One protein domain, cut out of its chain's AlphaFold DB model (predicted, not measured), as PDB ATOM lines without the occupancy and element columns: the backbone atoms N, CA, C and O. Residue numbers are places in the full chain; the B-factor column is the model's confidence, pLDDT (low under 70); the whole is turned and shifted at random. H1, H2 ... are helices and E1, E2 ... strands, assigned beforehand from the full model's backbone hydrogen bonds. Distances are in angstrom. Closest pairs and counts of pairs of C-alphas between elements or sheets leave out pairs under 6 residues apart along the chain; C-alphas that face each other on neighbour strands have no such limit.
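AT A GLANCE: This is residues 40 to 173 of the 209 residues of an uncharacterized protein of Armatimonadetes bacterium (UniProt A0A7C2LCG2). A strongly twisted sheet of five strands has the helices gathered to one side: H4 packs along E5, H3 grazes the sheet, and H1 lies farther out, packed on H2 and H3. E4 bends by 80 degrees at residue 137, and the E3-E4 hairpin folds away from the strands that pair with the rest of E4. The printed part has 134 residues, with four named helices and five named strands, along the chain H1, E1, E2, H2, H3, E3, E4, H4 and E5; the class is mixed, helices and strands, and the sheet is branched at E4, which has three neighbours, with E1 and E2 antiparallel, E2 and E4 parallel, E3 and E4 antiparallel, and E4 and E5 parallel. The whole is compact, with a radius of gyration of the C-alphas of 14.4 A, and spans 39 by 38 by 27 A.

HOW THE PARTS SIT: Residues 40 to 65 hold no named element, but residues 44 to 45 pair antiparallel with residues 91 to 92 of E1, residues 89 to 93. E1 and E2, residues 96 to 103, are an antiparallel hairpin, with N 91 and O 98 2.8 A apart. E4, residues 134 to 145, lies on the other side of E2, parallel to it, with N 103 and O 144 at 2.8 A. E3, residues 128 to 131, forms an antiparallel hairpin with E4, with N 131 and O 134 at 2.8 A. E5, residues 167 to 172, is parallel to E4, with N 143 and O 169 at 2.9 A. H4, residues 152 to 163, is over E5 and runs along the strands, at 23 degrees on the local plane; E4, H4 and E5 form a strand-helix-strand unit, two parallel strands joined through a helix, with a right-handed crossover. H4 touches H2, residues 114 to 120, with its residues 152 to 156 alone, closest at the C-alphas of Ala 115 and Ala 155, 5.2 A. H1, residues 66 to 81, touches H2 with residues 67 to 74 alone, closest at the C-alphas of Leu 71 and Trp 119, 5.0 A. H1 touches H3, residues 122 to 125, with residues 71 to 75 alone, closest at the C-alphas of Leu 75 and Ala 122, 5.0 A. Every O i to N i+4 pair is within hydrogen-bond range in H4, 11 of 12 in H1, and 1 of 3 in H2, which has 2 of 4 O i to N i+3 pairs; H3 is too short for such a pair.

IN THESE COORDINATES: H1 begins at C-alpha 66 (17.008, -60.342, 2.223) and is 22.8 A long. E1 is 13.1 A, E2 22.4 A, H2 10.1 A, H3 6.0 A, E3 9.7 A, E4 28.3 A, H4 16.4 A and E5 16.6 A long. E5 ends at C-alpha 172 (13.226, -35.825, -5.329).

THE WHOLE: The C-alphas of Gln 40 and Ser 61, the two farthest apart, are 39.9 A apart. The printed part has no cut and no long link. Its mean pLDDT is 93.6, and residues 106 to 110 are under 70.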
ATOM      1  N   GLN A  40      -0.721 -28.496  -5.416       86.44
ATOM      2  CA  GLN A  40      -0.754 -28.110  -6.832       86.44
ATOM      3  C   GLN A  40      -0.756 -29.323  -7.779       86.44
ATOM      4  O   GLN A  40      -1.284 -29.241  -8.887       86.44
ATOM      5  N   SER A  41      -0.218 -30.461  -7.331       87.12
ATOM      6  CA  SER A  41      -0.111 -31.707  -8.103       87.12
ATOM      7  C   SER A  41      -1.343 -32.621  -7.983       87.12
ATOM      8  O   SER A  41      -1.318 -33.760  -8.448       87.12
ATOM      9  N   GLY A  42      -2.431 -32.143  -7.365       91.81
ATOM     10  CA  GLY A  42      -3.706 -32.866  -7.268       91.81
ATOM     11  C   GLY A  42      -3.891 -33.706  -6.001       91.81
ATOM     12  O   GLY A  42      -4.920 -34.373  -5.862       91.81
ATOM     13  N   TYR A  43      -2.945 -33.663  -5.061       96.12
ATOM     14  CA  TYR A  43      -3.118 -34.262  -3.740       96.12
ATOM     15  C   TYR A  43      -3.807 -33.287  -2.787       96.12
ATOM     16  O   TYR A  43      -3.476 -32.116  -2.719       96.12
ATOM     17  N   GLN A  44      -4.711 -33.773  -1.953       97.00
ATOM     18  CA  GLN A  44      -5.168 -33.049  -0.776       97.00
ATOM     19  C   GLN A  44      -4.299 -33.445   0.423       97.00
ATOM     20  O   GLN A  44      -4.298 -34.607   0.841       97.00
ATOM     21  N   VAL A  45      -3.597 -32.479   1.018       95.00
ATOM     22  CA  VAL A  45      -2.804 -32.697   2.236       95.00
ATOM     23  C   VAL A  45      -3.720 -32.621   3.455       95.00
ATOM     24  O   VAL A  45      -4.267 -31.568   3.781       95.00
ATOM     25  N   LEU A  46      -3.907 -33.738   4.165       96.00
ATOM     26  CA  LEU A  46      -4.771 -33.742   5.345       96.00
ATOM     27  C   LEU A  46      -4.068 -33.080   6.544       96.00
ATOM     28  O   LEU A  46      -2.893 -33.361   6.804       96.00
ATOM     29  N   PRO A  47      -4.767 -32.218   7.308       93.44
ATOM     30  CA  PRO A  47      -4.161 -31.478   8.410       93.44
ATOM     31  C   PRO A  47      -3.782 -32.403   9.570       93.44
ATOM     32  O   PRO A  47      -4.568 -33.250   9.984       93.44
ATOM     33  N   GLY A  48      -2.606 -32.207  10.162       92.31
ATOM     34  CA  GLY A  48      -2.097 -33.064  11.237       92.31
ATOM     35  C   GLY A  48      -1.302 -34.263  10.716       92.31
ATOM     36  O   GLY A  48      -0.869 -34.286   9.566       92.31
ATOM     37  N   LYS A  49      -1.046 -35.245  11.590       94.62
ATOM     38  CA  LYS A  49      -0.208 -36.408  11.263       94.62
ATOM     39  C   LYS A  49      -0.956 -37.726  11.473       94.62
ATOM     40  O   LYS A  49      -1.621 -37.871  12.504       94.62
ATOM     41  N   PRO A  50      -0.842 -38.692  10.544       97.44
ATOM     42  CA  PRO A  50      -1.400 -40.019  10.741       97.44
ATOM     43  C   PRO A  50      -0.580 -40.815  11.762       97.44
ATOM     44  O   PRO A  50       0.551 -40.465  12.106       97.44
ATOM     45  N   ARG A  51      -1.134 -41.938  12.214       98.06
ATOM     46  CA  ARG A  51      -0.430 -42.950  13.005       98.06
ATOM     47  C   ARG A  51      -0.499 -44.297  12.313       98.06
ATOM     48  O   ARG A  51      -1.552 -44.709  11.837       98.06
ATOM     49  N   ILE A  52       0.606 -45.029  12.337       98.25
ATOM     50  CA  ILE A  52       0.648 -46.422  11.894       98.25
ATOM     51  C   ILE A  52       0.964 -47.282  13.104       98.25
ATOM     52  O   ILE A  52       2.062 -47.220  13.655       98.25
ATOM     53  N   PHE A  53      -0.013 -48.077  13.529       97.81
ATOM     54  CA  PHE A  53       0.127 -48.971  14.671       97.81
ATOM     55  C   PHE A  53       0.773 -50.283  14.244       97.81
ATOM     56  O   PHE A  53       0.244 -50.999  13.394       97.81
ATOM     57  N   TRP A  54       1.883 -50.649  14.882       97.50
ATOM     58  CA  TRP A  54       2.630 -51.851  14.508       97.50
ATOM     59  C   TRP A  54       1.838 -53.129  14.726       97.50
ATOM     60  O   TRP A  54       2.011 -54.079  13.965       97.50
ATOM     61  N   SER A  55       0.963 -53.146  15.732       95.19
ATOM     62  CA  SER A  55       0.063 -54.262  16.030       95.19
ATOM     63  C   SER A  55      -0.971 -54.517  14.930       95.19
ATOM     64  O   SER A  55      -1.413 -55.652  14.790       95.19
ATOM     65  N   LYS A  56      -1.319 -53.501  14.126       95.88
ATOM     66  CA  LYS A  56      -2.285 -53.615  13.018       95.88
ATOM     67  C   LYS A  56      -1.663 -54.116  11.709       95.88
ATOM     68  O   LYS A  56      -2.387 -54.427  10.773       95.88
ATOM     69  N   ILE A  57      -0.336 -54.192  11.616       96.56
ATOM     70  CA  ILE A  57       0.341 -54.680  10.409       96.56
ATOM     71  C   ILE A  57       0.322 -56.217  10.403       96.56
ATOM     72  O   ILE A  57       0.691 -56.847  11.386       96.56
ATOM     73  N   SER A  58      -0.062 -56.876   9.317       92.81
ATOM     74  CA  SER A  58       0.135 -58.330   9.214       92.81
ATOM     75  C   SER A  58       1.594 -58.618   8.863       92.81
ATOM     76  O   SER A  58       2.119 -58.060   7.906       92.81
ATOM     77  N   VAL A  59       2.269 -59.472   9.640       91.50
ATOM     78  CA  VAL A  59       3.656 -59.857   9.341       91.50
ATOM     79  C   VAL A  59       3.639 -60.865   8.190       91.50
ATOM     80  O   VAL A  59       3.016 -61.917   8.350       91.50
ATOM     81  N   PRO A  60       4.308 -60.591   7.056       89.62
ATOM     82  CA  PRO A  60       4.418 -61.560   5.973       89.62
ATOM     83  C   PRO A  60       5.067 -62.858   6.466       89.62
ATOM     84  O   PRO A  60       6.071 -62.826   7.180       89.62
ATOM     85  N   SER A  61       4.501 -64.002   6.078       85.50
ATOM     86  CA  SER A  61       5.027 -65.323   6.446       85.50
ATOM     87  C   SER A  61       6.353 -65.633   5.749       85.50
ATOM     88  O   SER A  61       7.234 -66.236   6.357       85.50
ATOM     89  N   ASN A  62       6.510 -65.174   4.506       90.94
ATOM     90  CA  ASN A  62       7.701 -65.375   3.690       90.94
ATOM     91  C   ASN A  62       8.277 -64.033   3.230       90.94
ATOM     92  O   ASN A  62       7.554 -63.163   2.745       90.94
ATOM     93  N   ALA A  63       9.595 -63.889   3.353       94.44
ATOM     94  CA  ALA A  63      10.321 -62.772   2.765       94.44
ATOM     95  C   ALA A  63      10.565 -63.030   1.270       94.44
ATOM     96  O   ALA A  63      10.826 -64.159   0.860       94.44
ATOM     97  N   LEU A  64      10.517 -61.968   0.467       95.25
ATOM     98  CA  LEU A  64      10.721 -62.023  -0.990       95.25
ATOM     99  C   LEU A  64      12.179 -61.754  -1.408       95.25
ATOM    100  O   LEU A  64      12.501 -61.824  -2.597       95.25
ATOM    101  N   SER A  65      13.014 -61.372  -0.443       95.44
ATOM    102  CA  SER A  65      14.444 -61.071  -0.546       95.44
ATOM    103  C   SER A  65      15.022 -60.843   0.857       95.44
ATOM    104  O   SER A  65      14.274 -60.771   1.842       95.44
ATOM    105  N   ASP A  66      16.342 -60.683   0.960       96.12
ATOM    106  CA  ASP A  66      17.008 -60.342   2.223       96.12
ATOM    107  C   ASP A  66      16.675 -58.927   2.704       96.12
ATOM    108  O   ASP A  66      16.456 -58.706   3.896       96.12
ATOM    109  N   ASN A  67      16.513 -57.985   1.778       96.31
ATOM    110  CA  ASN A  67      16.036 -56.639   2.073       96.31
ATOM    111  C   ASN A  67      14.602 -56.644   2.629       96.31
ATOM    112  O   ASN A  67      14.323 -56.026   3.661       96.31
ATOM    113  N   HIS A  68      13.701 -57.435   2.036       96.50
ATOM    114  CA  HIS A  68      12.359 -57.620   2.593       96.50
ATOM    115  C   HIS A  68      12.416 -58.284   3.980       96.50
ATOM    116  O   HIS A  68      11.700 -57.885   4.899       96.50
ATOM    117  N   ARG A  69      13.313 -59.258   4.181       96.69
ATOM    118  CA  ARG A  69      13.535 -59.881   5.496       96.69
ATOM    119  C   ARG A  69      13.998 -58.852   6.530       96.69
ATOM    120  O   ARG A  69      13.505 -58.872   7.658       96.69
ATOM    121  N   ARG A  70      14.894 -57.933   6.156       95.81
ATOM    122  CA  ARG A  70      15.339 -56.824   7.011       95.81
ATOM    123  C   ARG A  70      14.166 -55.929   7.415       95.81
ATOM    124  O   ARG A  70      14.009 -55.662   8.606       95.81
ATOM    125  N   LEU A  71      13.305 -55.559   6.469       95.62
ATOM    126  CA  LEU A  71      12.096 -54.770   6.730       95.62
ATOM    127  C   LEU A  71      11.136 -55.475   7.709       95.62
ATOM    128  O   LEU A  71      10.660 -54.873   8.675       95.62
ATOM    129  N   ILE A  72      10.904 -56.777   7.513       96.62
ATOM    130  CA  ILE A  72      10.080 -57.608   8.405       96.62
ATOM    131  C   ILE A  72      10.684 -57.672   9.814       96.62
ATOM    132  O   ILE A  72       9.974 -57.520  10.810       96.62
ATOM    133  N   ASN A  73      11.994 -57.890   9.917       96.19
ATOM    134  CA  ASN A  73      12.682 -57.942  11.204       96.19
ATOM    135  C   ASN A  73      12.624 -56.588  11.917       96.19
ATOM    136  O   ASN A  73      12.367 -56.546  13.120       96.19
ATOM    137  N   LYS A  74      12.750 -55.481  11.174       96.31
ATOM    138  CA  LYS A  74      12.585 -54.134  11.723       96.31
ATOM    139  C   LYS A  74      11.202 -53.944  12.341       96.31
ATOM    140  O   LYS A  74      11.108 -53.426  13.451       96.31
ATOM    141  N   LEU A  75      10.139 -54.397  11.669       96.81
ATOM    142  CA  LEU A  75       8.781 -54.367  12.220       96.81
ATOM    143  C   LEU A  75       8.679 -55.149  13.538       96.81
ATOM    144  O   LEU A  75       8.097 -54.641  14.496       96.81
ATOM    145  N   LYS A  76       9.255 -56.356  13.607       95.69
ATOM    146  CA  LYS A  76       9.242 -57.185  14.826       95.69
ATOM    147  C   LYS A  76       9.904 -56.463  16.001       95.69
ATOM    148  O   LYS A  76       9.264 -56.295  17.033       95.69
ATOM    149  N   THR A  77      11.106 -55.923  15.807       96.00
ATOM    150  CA  THR A  77      11.808 -55.141  16.840       96.00
ATOM    151  C   THR A  77      11.030 -53.887  17.259       96.00
ATOM    152  O   THR A  77      11.005 -53.504  18.430       96.00
ATOM    153  N   LEU A  78      10.364 -53.212  16.317       96.12
ATOM    154  CA  LEU A  78       9.592 -52.009  16.633       96.12
ATOM    155  C   LEU A  78       8.342 -52.296  17.472       96.12
ATOM    156  O   LEU A  78       7.974 -51.447  18.280       96.12
ATOM    157  N   ARG A  79       7.722 -53.474  17.330       96.06
ATOM    158  CA  ARG A  79       6.572 -53.891  18.156       96.06
ATOM    159  C   ARG A  79       6.912 -54.061  19.627       96.06
ATOM    160  O   ARG A  79       6.048 -53.848  20.469       96.06
ATOM    161  N   GLU A  80       8.143 -54.456  19.916       95.44
ATOM    162  CA  GLU A  80       8.623 -54.663  21.283       95.44
ATOM    163  C   GLU A  80       8.953 -53.333  21.974       95.44
ATOM    164  O   GLU A  80       8.880 -53.235  23.194       95.44
ATOM    165  N   SER A  81       9.295 -52.295  21.202       94.50
ATOM    166  CA  SER A  81       9.805 -51.023  21.737       94.50
ATOM    167  C   SER A  81       8.788 -49.883  21.764       94.50
ATOM    168  O   SER A  81       8.912 -48.973  22.582       94.50
ATOM    169  N   ARG A  82       7.791 -49.877  20.873       94.75
ATOM    170  CA  ARG A  82       6.768 -48.819  20.797       94.75
ATOM    171  C   ARG A  82       5.489 -49.340  20.147       94.75
ATOM    172  O   ARG A  82       5.488 -50.397  19.537       94.75
ATOM    173  N   SER A  83       4.391 -48.590  20.240       95.50
ATOM    174  CA  SER A  83       3.097 -49.012  19.674       95.50
ATOM    175  C   SER A  83       2.864 -48.565  18.226       95.50
ATOM    176  O   SER A  83       2.146 -49.241  17.487       95.50
ATOM    177  N   HIS A  84       3.449 -47.436  17.812       97.19
ATOM    178  CA  HIS A  84       3.218 -46.831  16.498       97.19
ATOM    179  C   HIS A  84       4.411 -45.995  16.001       97.19
ATOM    180  O   HIS A  84       5.334 -45.700  16.768       97.19
ATOM    181  N   CYS A  85       4.382 -45.595  14.725       96.44
ATOM    182  CA  CYS A  85       5.051 -44.379  14.248       96.44
ATOM    183  C   CYS A  85       4.035 -43.315  13.837       96.44
ATOM    184  O   CYS A  85       2.842 -43.586  13.679       96.44
ATOM    185  N   THR A  86       4.568 -42.119  13.613       96.88
ATOM    186  CA  THR A  86       3.853 -40.952  13.116       96.88
ATOM    187  C   THR A  86       4.577 -40.460  11.860       96.88
ATOM    188  O   THR A  86       5.584 -39.763  12.005       96.88
ATOM    189  N   PRO A  87       4.131 -40.860  10.655       95.25
ATOM    190  CA  PRO A  87       4.633 -40.312   9.394       95.25
ATOM    191  C   PRO A  87       4.442 -38.792   9.299       95.25
ATOM    192  O   PRO A  87       3.712 -38.194  10.097       95.25
ATOM    193  N   ASP A  88       5.077 -38.153   8.318       94.56
ATOM    194  CA  ASP A  88       4.999 -36.701   8.165       94.56
ATOM    195  C   ASP A  88       3.636 -36.223   7.674       94.56
ATOM    196  O   ASP A  88       3.169 -35.181   8.140       94.56
ATOM    197  N   GLY A  89       2.942 -36.991   6.835       95.94
ATOM    198  CA  GLY A  89       1.598 -36.631   6.388       95.94
ATOM    199  C   GLY A  89       0.747 -37.800   5.913       95.94
ATOM    200  O   GLY A  89       1.217 -38.925   5.749       95.94
ATOM    201  N   LEU A  90      -0.534 -37.497   5.715       97.81
ATOM    202  CA  LEU A  90      -1.500 -38.343   5.027       97.81
ATOM    203  C   LEU A  90      -2.100 -37.518   3.893       97.81
ATOM    204  O   LEU A  90      -2.643 -36.442   4.144       97.81
ATOM    205  N   PHE A  91      -1.975 -38.004   2.667       97.88
ATOM    206  CA  PHE A  91      -2.492 -37.341   1.479       97.88
ATOM    207  C   PHE A  91      -3.669 -38.128   0.909       97.88
ATOM    208  O   PHE A  91      -3.742 -39.349   1.064       97.88
ATOM    209  N   LEU A  92      -4.578 -37.423   0.246       97.81
ATOM    210  CA  LEU A  92      -5.714 -37.984  -0.477       97.81
ATOM    211  C   LEU A  92      -5.624 -37.557  -1.945       97.81
ATOM    212  O   LEU A  92      -5.573 -36.367  -2.224       97.81
ATOM    213  N   CYS A  93      -5.630 -38.500  -2.882       97.00
ATOM    214  CA  CYS A  93      -5.733 -38.212  -4.315       97.00
ATOM    215  C   CYS A  93      -6.970 -38.922  -4.862       97.00
ATOM    216  O   CYS A  93      -7.057 -40.149  -4.844       97.00
ATOM    217  N   GLY A  94      -7.985 -38.159  -5.270       95.44
ATOM    218  CA  GLY A  94      -9.294 -38.724  -5.601       95.44
ATOM    219  C   GLY A  94      -9.931 -39.429  -4.396       95.44
ATOM    220  O   GLY A  94     -10.476 -38.775  -3.509       95.44
ATOM    221  N   ARG A  95      -9.894 -40.768  -4.373       96.19
ATOM    222  CA  ARG A  95     -10.391 -41.608  -3.259       96.19
ATOM    223  C   ARG A  95      -9.283 -42.389  -2.547       96.19
ATOM    224  O   ARG A  95      -9.575 -43.129  -1.611       96.19
ATOM    225  N   ASP A  96      -8.047 -42.229  -2.999       98.00
ATOM    226  CA  ASP A  96      -6.906 -43.034  -2.595       98.00
ATOM    227  C   ASP A  96      -6.076 -42.320  -1.527       98.00
ATOM    228  O   ASP A  96      -5.726 -41.147  -1.681       98.00
ATOM    229  N   TYR A  97      -5.747 -43.033  -0.447       98.31
ATOM    230  CA  TYR A  97      -4.966 -42.491   0.665       98.31
ATOM    231  C   TYR A  97      -3.500 -42.912   0.587       98.31
ATOM    232  O   TYR A  97      -3.180 -44.090   0.407       98.31
ATOM    233  N   PHE A  98      -2.605 -41.952   0.809       98.44
ATOM    234  CA  PHE A  98      -1.162 -42.148   0.748       98.44
ATOM    235  C   PHE A  98      -0.493 -41.639   2.014       98.44
ATOM    236  O   PHE A  98      -0.686 -40.495   2.424       98.44
ATOM    237  N   VAL A  99       0.328 -42.479   2.636       98.00
ATOM    238  CA  VAL A  99       1.203 -42.029   3.723       98.00
ATOM    239  C   VAL A  99       2.420 -41.346   3.124       98.00
ATOM    240  O   VAL A  99       3.046 -41.883   2.212       98.00
ATOM    241  N   TRP A 100       2.772 -40.187   3.670       97.50
ATOM    242  CA  TRP A 100       3.923 -39.414   3.238       97.50
ATOM    243  C   TRP A 100       4.992 -39.320   4.325       97.50
ATOM    244  O   TRP A 100       4.695 -39.079   5.499       97.50
ATOM    245  N   GLU A 101       6.247 -39.489   3.915       95.06
ATOM    246  CA  GLU A 101       7.434 -39.319   4.752       95.06
ATOM    247  C   GLU A 101       8.466 -38.461   4.009       95.06
ATOM    248  O   GLU A 101       8.837 -38.770   2.872       95.06
ATOM    249  N   ALA A 102       8.961 -37.409   4.663       92.12
ATOM    250  CA  ALA A 102       9.922 -36.477   4.086       92.12
ATOM    251  C   ALA A 102      11.308 -36.659   4.711       92.12
ATOM    252  O   ALA A 102      11.562 -36.298   5.862       92.12
ATOM    253  N   LYS A 103      12.255 -37.190   3.937       88.06
ATOM    254  CA  LYS A 103      13.665 -37.319   4.333       88.06
ATOM    255  C   LYS A 103      14.517 -36.310   3.572       88.06
ATOM    256  O   LYS A 103      15.353 -36.648   2.740       88.06
ATOM    257  N   ASN A 104      14.305 -35.043   3.913       73.12
ATOM    258  CA  ASN A 104      15.010 -33.889   3.346       73.12
ATOM    259  C   ASN A 104      16.406 -33.689   3.967       73.12
ATOM    260  O   ASN A 104      16.780 -32.576   4.335       73.12
ATOM    261  N   TRP A 105      17.156 -34.772   4.168       71.94
ATOM    262  CA  TRP A 105      18.499 -34.699   4.734       71.94
ATOM    263  C   TRP A 105      19.495 -34.349   3.637       71.94
ATOM    264  O   TRP A 105      19.605 -35.067   2.650       71.94
ATOM    265  N   VAL A 106      20.222 -33.249   3.824       68.88
ATOM    266  CA  VAL A 106      21.345 -32.879   2.957       68.88
ATOM    267  C   VAL A 106      22.413 -33.958   3.107       68.88
ATOM    268  O   VAL A 106      23.021 -34.070   4.174       68.88
ATOM    269  N   GLN A 107      22.590 -34.789   2.081       68.56
ATOM    270  CA  GLN A 107      23.399 -36.009   2.156       68.56
ATOM    271  C   GLN A 107      24.863 -35.705   2.489       68.56
ATOM    272  O   GLN A 107      25.488 -36.449   3.244       68.56
ATOM    273  N   GLU A 108      25.389 -34.565   2.031       66.56
ATOM    274  CA  GLU A 108      26.748 -34.112   2.343       66.56
ATOM    275  C   GLU A 108      26.954 -33.846   3.844       66.56
ATOM    276  O   GLU A 108      28.070 -33.950   4.352       66.56
ATOM    277  N   LEU A 109      25.878 -33.512   4.563       67.12
ATOM    278  CA  LEU A 109      25.890 -33.273   6.008       67.12
ATOM    279  C   LEU A 109      25.458 -34.507   6.805       67.12
ATOM    280  O   LEU A 109      25.817 -34.642   7.977       67.12
ATOM    281  N   TYR A 110      24.664 -35.388   6.195       69.00
ATOM    282  CA  TYR A 110      24.109 -36.567   6.844       69.00
ATOM    283  C   TYR A 110      23.964 -37.728   5.846       69.00
ATOM    284  O   TYR A 110      22.863 -37.961   5.339       69.00
ATOM    285  N   PRO A 111      25.055 -38.470   5.569       74.00
ATOM    286  CA  PRO A 111      25.045 -39.540   4.584       74.00
ATOM    287  C   PRO A 111      24.111 -40.650   5.050       74.00
ATOM    288  O   PRO A 111      24.298 -41.297   6.084       74.00
ATOM    289  N   SER A 112      23.058 -40.838   4.279       80.62
ATOM    290  CA  SER A 112      21.981 -41.758   4.568       80.62
ATOM    291  C   SER A 112      21.430 -42.239   3.233       80.62
ATOM    292  O   SER A 112      20.378 -41.744   2.837       80.62
ATOM    293  N   PRO A 113      22.109 -43.179   2.546       88.69
ATOM    294  CA  PRO A 113      21.692 -43.635   1.227       88.69
ATOM    295  C   PRO A 113      20.305 -44.281   1.250       88.69
ATOM    296  O   PRO A 113      19.988 -45.078   2.141       88.69
ATOM    297  N   PHE A 114      19.473 -43.973   0.261       92.25
ATOM    298  CA  PHE A 114      18.118 -44.500   0.129       92.25
ATOM    299  C   PHE A 114      18.105 -46.025   0.098       92.25
ATOM    300  O   PHE A 114      17.354 -46.644   0.856       92.25
ATOM    301  N   ALA A 115      18.976 -46.620  -0.726       92.56
ATOM    302  CA  ALA A 115      19.064 -48.066  -0.917       92.56
ATOM    303  C   ALA A 115      19.323 -48.825   0.394       92.56
ATOM    304  O   ALA A 115      18.855 -49.951   0.557       92.56
ATOM    305  N   ASP A 116      19.983 -48.187   1.363       90.75
ATOM    306  CA  ASP A 116      20.240 -48.769   2.676       90.75
ATOM    307  C   ASP A 116      19.122 -48.473   3.676       90.75
ATOM    308  O   ASP A 116      18.856 -49.279   4.570       90.75
ATOM    309  N   ARG A 117      18.493 -47.301   3.578       91.56
ATOM    310  CA  ARG A 117      17.662 -46.730   4.649       91.56
ATOM    311  C   ARG A 117      16.185 -47.010   4.480       91.56
ATOM    312  O   ARG A 117      15.487 -47.143   5.485       91.56
ATOM    313  N   VAL A 118      15.719 -47.181   3.246       94.25
ATOM    314  CA  VAL A 118      14.315 -47.497   2.958       94.25
ATOM    315  C   VAL A 118      13.856 -48.782   3.663       94.25
ATOM    316  O   VAL A 118      12.724 -48.877   4.130       94.25
ATOM    317  N   TRP A 119      14.764 -49.738   3.873       94.75
ATOM    318  CA  TRP A 119      14.477 -51.003   4.563       94.75
ATOM    319  C   TRP A 119      14.303 -50.872   6.080       94.75
ATOM    320  O   TRP A 119      13.853 -51.815   6.731       94.75
ATOM    321  N   ASP A 120      14.614 -49.709   6.658       92.88
ATOM    322  CA  ASP A 120      14.310 -49.406   8.058       92.88
ATOM    323  C   ASP A 120      12.886 -48.846   8.239       92.88
ATOM    324  O   ASP A 120      12.410 -48.696   9.374       92.88
ATOM    325  N   PHE A 121      12.180 -48.553   7.144       94.88
ATOM    326  CA  PHE A 121      10.841 -47.969   7.151       94.88
ATOM    327  C   PHE A 121       9.771 -49.050   7.257       94.88
ATOM    328  O   PHE A 121       8.983 -49.268   6.347       94.88
ATOM    329  N   ALA A 122       9.707 -49.718   8.413       95.50
ATOM    330  CA  ALA A 122       8.753 -50.803   8.684       95.50
ATOM    331  C   ALA A 122       7.278 -50.455   8.391       95.50
ATOM    332  O   ALA A 122       6.462 -51.350   8.176       95.50
ATOM    333  N   TRP A 123       6.932 -49.165   8.376       96.19
ATOM    334  CA  TRP A 123       5.611 -48.689   7.984       96.19
ATOM    335  C   TRP A 123       5.260 -48.962   6.514       96.19
ATOM    336  O   TRP A 123       4.078 -48.980   6.196       96.19
ATOM    337  N   LEU A 124       6.228 -49.271   5.645       97.44
ATOM    338  CA  LEU A 124       5.995 -49.723   4.266       97.44
ATOM    339  C   LEU A 124       5.182 -51.026   4.187       97.44
ATOM    340  O   LEU A 124       4.581 -51.330   3.162       97.44
ATOM    341  N   LEU A 125       5.136 -51.802   5.275       96.88
ATOM    342  CA  LEU A 125       4.300 -53.002   5.372       96.88
ATOM    343  C   LEU A 125       2.851 -52.694   5.786       96.88
ATOM    344  O   LEU A 125       2.011 -53.595   5.781       96.88
ATOM    345  N   ALA A 126       2.539 -51.456   6.175       97.38
ATOM    346  CA  ALA A 126       1.205 -51.088   6.625       97.38
ATOM    347  C   ALA A 126       0.203 -51.098   5.469       97.38
ATOM    348  O   ALA A 126       0.497 -50.645   4.372       97.38
ATOM    349  N   LYS A 127      -1.011 -51.585   5.735       97.75
ATOM    350  CA  LYS A 127      -2.147 -51.476   4.806       97.75
ATOM    351  C   LYS A 127      -3.142 -50.392   5.216       97.75
ATOM    352  O   LYS A 127      -4.016 -50.050   4.437       97.75
ATOM    353  N   GLN A 128      -2.999 -49.864   6.430       98.06
ATOM    354  CA  GLN A 128      -3.892 -48.868   7.001       98.06
ATOM    355  C   GLN A 128      -3.112 -47.806   7.769       98.06
ATOM    356  O   GLN A 128      -2.096 -48.110   8.404       98.06
ATOM    357  N   ALA A 129      -3.642 -46.587   7.776       98.12
ATOM    358  CA  ALA A 129      -3.218 -45.512   8.663       98.12
ATOM    359  C   ALA A 129      -4.400 -45.026   9.508       98.12
ATOM    360  O   ALA A 129      -5.534 -44.952   9.042       98.12
ATOM    361  N   ASP A 130      -4.130 -44.695  10.767       98.25
ATOM    362  CA  ASP A 130      -5.095 -44.059  11.653       98.25
ATOM    363  C   ASP A 130      -4.961 -42.539  11.568       98.25
ATOM    364  O   ASP A 130      -3.862 -41.993  11.679       98.25
ATOM    365  N   TYR A 131      -6.077 -41.853  11.373       97.69
ATOM    366  CA  TYR A 131      -6.135 -40.406  11.272       97.69
ATOM    367  C   TYR A 131      -7.434 -39.897  11.902       97.69
ATOM    368  O   TYR A 131      -8.527 -40.356  11.570       97.69
ATOM    369  N   ASN A 132      -7.318 -38.970  12.856       94.94
ATOM    370  CA  ASN A 132      -8.443 -38.436  13.637       94.94
ATOM    371  C   ASN A 132      -9.365 -39.528  14.224       94.94
ATOM    372  O   ASN A 132     -10.590 -39.408  14.202       94.94
ATOM    373  N   GLY A 133      -8.770 -40.611  14.738       93.88
ATOM    374  CA  GLY A 133      -9.489 -41.714  15.384       93.88
ATOM    375  C   GLY A 133     -10.211 -42.661  14.422       93.88
ATOM    376  O   GLY A 133     -11.012 -43.482  14.867       93.88
ATOM    377  N   ARG A 134      -9.957 -42.551  13.113       96.62
ATOM    378  CA  ARG A 134     -10.491 -43.450  12.083       96.62
ATOM    379  C   ARG A 134      -9.349 -44.129  11.344       96.62
ATOM    380  O   ARG A 134      -8.321 -43.511  11.093       96.62
ATOM    381  N   SER A 135      -9.542 -45.392  10.978       97.06
ATOM    382  CA  SER A 135      -8.587 -46.136  10.152       97.06
ATOM    383  C   SER A 135      -8.975 -46.034   8.676       97.06
ATOM    384  O   SER A 135     -10.140 -46.230   8.336       97.06
ATOM    385  N   TYR A 136      -7.995 -45.727   7.832       97.81
ATOM    386  CA  TYR A 136      -8.131 -45.592   6.382       97.81
ATOM    387  C   TYR A 136      -7.244 -46.623   5.696       97.81
ATOM    388  O   TYR A 136      -6.082 -46.779   6.084       97.81
ATOM    389  N   ASP A 137      -7.786 -47.302   4.689       98.25
ATOM    390  CA  ASP A 137      -7.009 -48.185   3.825       98.25
ATOM    391  C   ASP A 137      -6.076 -47.353   2.948       98.25
ATOM    392  O   ASP A 137      -6.466 -46.324   2.397       98.25
ATOM    393  N   LEU A 138      -4.822 -47.788   2.861       98.44
ATOM    394  CA  LEU A 138      -3.810 -47.129   2.052       98.44
ATOM    395  C   LEU A 138      -3.853 -47.665   0.626       98.44
ATOM    396  O   LEU A 138      -3.960 -48.872   0.417       98.44
ATOM    397  N   SER A 139      -3.675 -46.765  -0.332       98.38
ATOM    398  CA  SER A 139      -3.404 -47.091  -1.734       98.38
ATOM    399  C   SER A 139      -1.904 -47.043  -2.027       98.38
ATOM    400  O   SER A 139      -1.427 -47.676  -2.971       98.38
ATOM    401  N   GLY A 140      -1.123 -46.361  -1.182       98.12
ATOM    402  CA  GLY A 140       0.322 -46.327  -1.331       98.12
ATOM    403  C   GLY A 140       1.074 -45.446  -0.343       98.12
ATOM    404  O   GLY A 140       0.569 -45.036   0.704       98.12
ATOM    405  N   PHE A 141       2.312 -45.161  -0.723       98.19
ATOM    406  CA  PHE A 141       3.260 -44.345   0.016       98.19
ATOM    407  C   PHE A 141       3.927 -43.339  -0.912       98.19
ATOM    408  O   PHE A 141       4.236 -43.660  -2.060       98.19
ATOM    409  N   ILE A 142       4.208 -42.156  -0.383       97.56
ATOM    410  CA  ILE A 142       5.009 -41.132  -1.046       97.56
ATOM    411  C   ILE A 142       6.231 -40.894  -0.167       97.56
ATOM    412  O   ILE A 142       6.115 -40.604   1.025       97.56
ATOM    413  N   ILE A 143       7.413 -41.042  -0.747       96.25
ATOM    414  CA  ILE A 143       8.679 -40.798  -0.066       96.25
ATOM    415  C   ILE A 143       9.309 -39.586  -0.726       96.25
ATOM    416  O   ILE A 143       9.617 -39.628  -1.914       96.25
ATOM    417  N   SER A 144       9.517 -38.517   0.033       95.12
ATOM    418  CA  SER A 144      10.343 -37.406  -0.436       95.12
ATOM    419  C   SER A 144      11.779 -37.615   0.018       95.12
ATOM    420  O   SER A 144      12.034 -37.883   1.195       95.12
ATOM    421  N   TRP A 145      12.710 -37.499  -0.919       93.19
ATOM    422  CA  TRP A 145      14.135 -37.705  -0.698       93.19
ATOM    423  C   TRP A 145      14.931 -36.529  -1.237       93.19
ATOM    424  O   TRP A 145      14.553 -35.950  -2.249       93.19
ATOM    425  N   TRP A 146      16.031 -36.167  -0.581       88.94
ATOM    426  CA  TRP A 146      16.758 -34.944  -0.923       88.94
ATOM    427  C   TRP A 146      17.251 -34.904  -2.377       88.94
ATOM    428  O   TRP A 146      16.953 -33.953  -3.101       88.94
ATOM    429  N   GLU A 147      17.967 -35.937  -2.819       88.81
ATOM    430  CA  GLU A 147      18.566 -36.004  -4.154       88.81
ATOM    431  C   GLU A 147      18.661 -37.433  -4.686       88.81
ATOM    432  O   GLU A 147      18.492 -38.385  -3.930       88.81
ATOM    433  N   ARG A 148      18.914 -37.587  -5.990       90.38
ATOM    434  CA  ARG A 148      19.090 -38.906  -6.610       90.38
ATOM    435  C   ARG A 148      20.444 -39.505  -6.255       90.38
ATOM    436  O   ARG A 148      21.456 -38.812  -6.253       90.38
ATOM    437  N   GLU A 149      20.452 -40.814  -6.034       90.38
ATOM    438  CA  GLU A 149      21.633 -41.574  -5.629       90.38
ATOM    439  C   GLU A 149      21.776 -42.847  -6.475       90.38
ATOM    440  O   GLU A 149      20.797 -43.379  -7.003       90.38
ATOM    441  N   ASN A 150      22.998 -43.374  -6.571       90.25
ATOM    442  CA  ASN A 150      23.244 -44.655  -7.234       90.25
ATOM    443  C   ASN A 150      22.541 -45.801  -6.487       90.25
ATOM    444  O   ASN A 150      22.587 -45.861  -5.259       90.25
ATOM    445  N   GLY A 151      21.921 -46.731  -7.218       92.12
ATOM    446  CA  GLY A 151      21.208 -47.875  -6.633       92.12
ATOM    447  C   GLY A 151      19.785 -47.566  -6.145       92.12
ATOM    448  O   GLY A 151      19.089 -48.453  -5.646       92.12
ATOM    449  N   MET A 152      19.346 -46.306  -6.245       93.81
ATOM    450  CA  MET A 152      18.037 -45.860  -5.768       93.81
ATOM    451  C   MET A 152      16.885 -46.461  -6.580       93.81
ATOM    452  O   MET A 152      15.890 -46.886  -5.993       93.81
ATOM    453  N   ASP A 153      17.024 -46.530  -7.905       95.19
ATOM    454  CA  ASP A 153      15.979 -47.046  -8.792       95.19
ATOM    455  C   ASP A 153      15.793 -48.560  -8.616       95.19
ATOM    456  O   ASP A 153      14.659 -49.045  -8.542       95.19
ATOM    457  N   GLU A 154      16.888 -49.310  -8.456       96.62
ATOM    458  CA  GLU A 154      16.861 -50.743  -8.156       96.62
ATOM    459  C   GLU A 154      16.206 -51.012  -6.796       96.62
ATOM    460  O   GLU A 154      15.320 -51.868  -6.689       96.62
ATOM    461  N   ALA A 155      16.584 -50.245  -5.768       96.25
ATOM    462  CA  ALA A 155      15.976 -50.349  -4.446       96.25
ATOM    463  C   ALA A 155      14.478 -50.005  -4.486       96.25
ATOM    464  O   ALA A 155      13.665 -50.723  -3.903       96.25
ATOM    465  N   LEU A 156      14.082 -48.953  -5.210       96.88
ATOM    466  CA  LEU A 156      12.679 -48.561  -5.358       96.88
ATOM    467  C   LEU A 156      11.860 -49.636  -6.084       96.88
ATOM    468  O   LEU A 156      10.737 -49.942  -5.669       96.88
ATOM    469  N   ALA A 157      12.407 -50.234  -7.144       97.25
ATOM    470  CA  ALA A 157      11.770 -51.343  -7.850       97.25
ATOM    471  C   ALA A 157      11.571 -52.557  -6.927       97.25
ATOM    472  O   ALA A 157      10.494 -53.164  -6.907       97.25
ATOM    473  N   GLU A 158      12.574 -52.876  -6.107       97.50
ATOM    474  CA  GLU A 158      12.472 -53.952  -5.126       97.50
ATOM    475  C   GLU A 158      11.417 -53.649  -4.050       97.50
ATOM    476  O   GLU A 158      10.592 -54.516  -3.741       97.50
ATOM    477  N   VAL A 159      11.395 -52.425  -3.515       97.19
ATOM    478  CA  VAL A 159      10.392 -51.979  -2.536       97.19
ATOM    479  C   VAL A 159       8.983 -52.133  -3.111       97.19
ATOM    480  O   VAL A 159       8.140 -52.762  -2.470       97.19
ATOM    481  N   ARG A 160       8.737 -51.650  -4.337       97.50
ATOM    482  CA  ARG A 160       7.436 -51.764  -5.027       97.50
ATOM    483  C   ARG A 160       6.970 -53.214  -5.143       97.50
ATOM    484  O   ARG A 160       5.814 -53.515  -4.853       97.50
ATOM    485  N   ARG A 161       7.880 -54.129  -5.492       96.56
ATOM    486  CA  ARG A 161       7.588 -55.570  -5.530       96.56
ATOM    487  C   ARG A 161       7.202 -56.111  -4.152       96.56
ATOM    488  O   ARG A 161       6.321 -56.961  -4.060       96.56
ATOM    489  N   CYS A 162       7.849 -55.639  -3.087       95.19
ATOM    490  CA  CYS A 162       7.612 -56.133  -1.730       95.19
ATOM    491  C   CYS A 162       6.293 -55.660  -1.114       95.19
ATOM    492  O   CYS A 162       5.725 -56.381  -0.294       95.19
ATOM    493  N   VAL A 163       5.804 -54.476  -1.493       94.88
ATOM    494  CA  VAL A 163       4.617 -53.862  -0.866       94.88
ATOM    495  C   VAL A 163       3.342 -53.941  -1.709       94.88
ATOM    496  O   VAL A 163       2.272 -53.543  -1.229       94.88
ATOM    497  N   TYR A 164       3.427 -54.506  -2.917       92.94
ATOM    498  CA  TYR A 164       2.293 -54.748  -3.814       92.94
ATOM    499  C   TYR A 164       1.067 -55.329  -3.062       92.94
ATOM    500  O   TYR A 164       1.230 -56.169  -2.166       92.94
ATOM    501  N   PRO A 165      -0.171 -54.885  -3.358       94.94
ATOM    502  CA  PRO A 165      -0.574 -53.968  -4.434       94.94
ATOM    503  C   PRO A 165      -0.424 -52.471  -4.123       94.94
ATOM    504  O   PRO A 165      -0.892 -51.654  -4.906       94.94
ATOM    505  N   LEU A 166       0.210 -52.091  -3.006       97.12
ATOM    506  CA  LEU A 166       0.383 -50.676  -2.668       97.12
ATOM    507  C   LEU A 166       1.371 -49.992  -3.610       97.12
ATOM    508  O   LEU A 166       2.428 -50.541  -3.926       97.12
ATOM    509  N   HIS A 167       1.038 -48.769  -4.008       96.69
ATOM    510  CA  HIS A 167       1.905 -47.934  -4.824       96.69
ATOM    511  C   HIS A 167       3.019 -47.299  -3.984       96.69
ATOM    512  O   HIS A 167       2.831 -46.999  -2.805       96.69
ATOM    513  N   VAL A 168       4.183 -47.063  -4.593       97.44
ATOM    514  CA  VAL A 168       5.267 -46.286  -3.971       97.44
ATOM    515  C   VAL A 168       5.763 -45.246  -4.956       97.44
ATOM    516  O   VAL A 168       6.284 -45.582  -6.028       97.44
ATOM    517  N   GLU A 169       5.598 -43.988  -4.578       95.75
ATOM    518  CA  GLU A 169       6.114 -42.828  -5.285       95.75
ATOM    519  C   GLU A 169       7.362 -42.304  -4.571       95.75
ATOM    520  O   GLU A 169       7.409 -42.236  -3.342       95.75
ATOM    521  N   LEU A 170       8.382 -41.959  -5.355       95.69
ATOM    522  CA  LEU A 170       9.599 -41.328  -4.870       95.69
ATOM    523  C   LEU A 170       9.694 -39.944  -5.504       95.69
ATOM    524  O   LEU A 170       9.744 -39.833  -6.729       95.69
ATOM    525  N   VAL A 171       9.737 -38.916  -4.665       95.06
ATOM    526  CA  VAL A 171       9.823 -37.513  -5.072       95.06
ATOM    527  C   VAL A 171      11.172 -36.963  -4.648       95.06
ATOM    528  O   VAL A 171      11.543 -37.046  -3.478       95.06
ATOM    529  N   ILE A 172      11.908 -36.393  -5.595       93.38
ATOM    530  CA  ILE A 172      13.226 -35.825  -5.329       93.38
ATOM    531  C   ILE A 172      13.074 -34.341  -5.003       93.38
ATOM    532  O   ILE A 172      12.742 -33.532  -5.866       93.38
ATOM    533  N   THR A 173      13.339 -33.974  -3.753       91.00
ATOM    534  CA  THR A 173      13.142 -32.621  -3.225       91.00
ATOM    535  C   THR A 173      13.961 -31.581  -3.989       91.00
ATOM    536  O   THR A 173      13.437 -30.509  -4.278       91.00
TER     537      THR A 173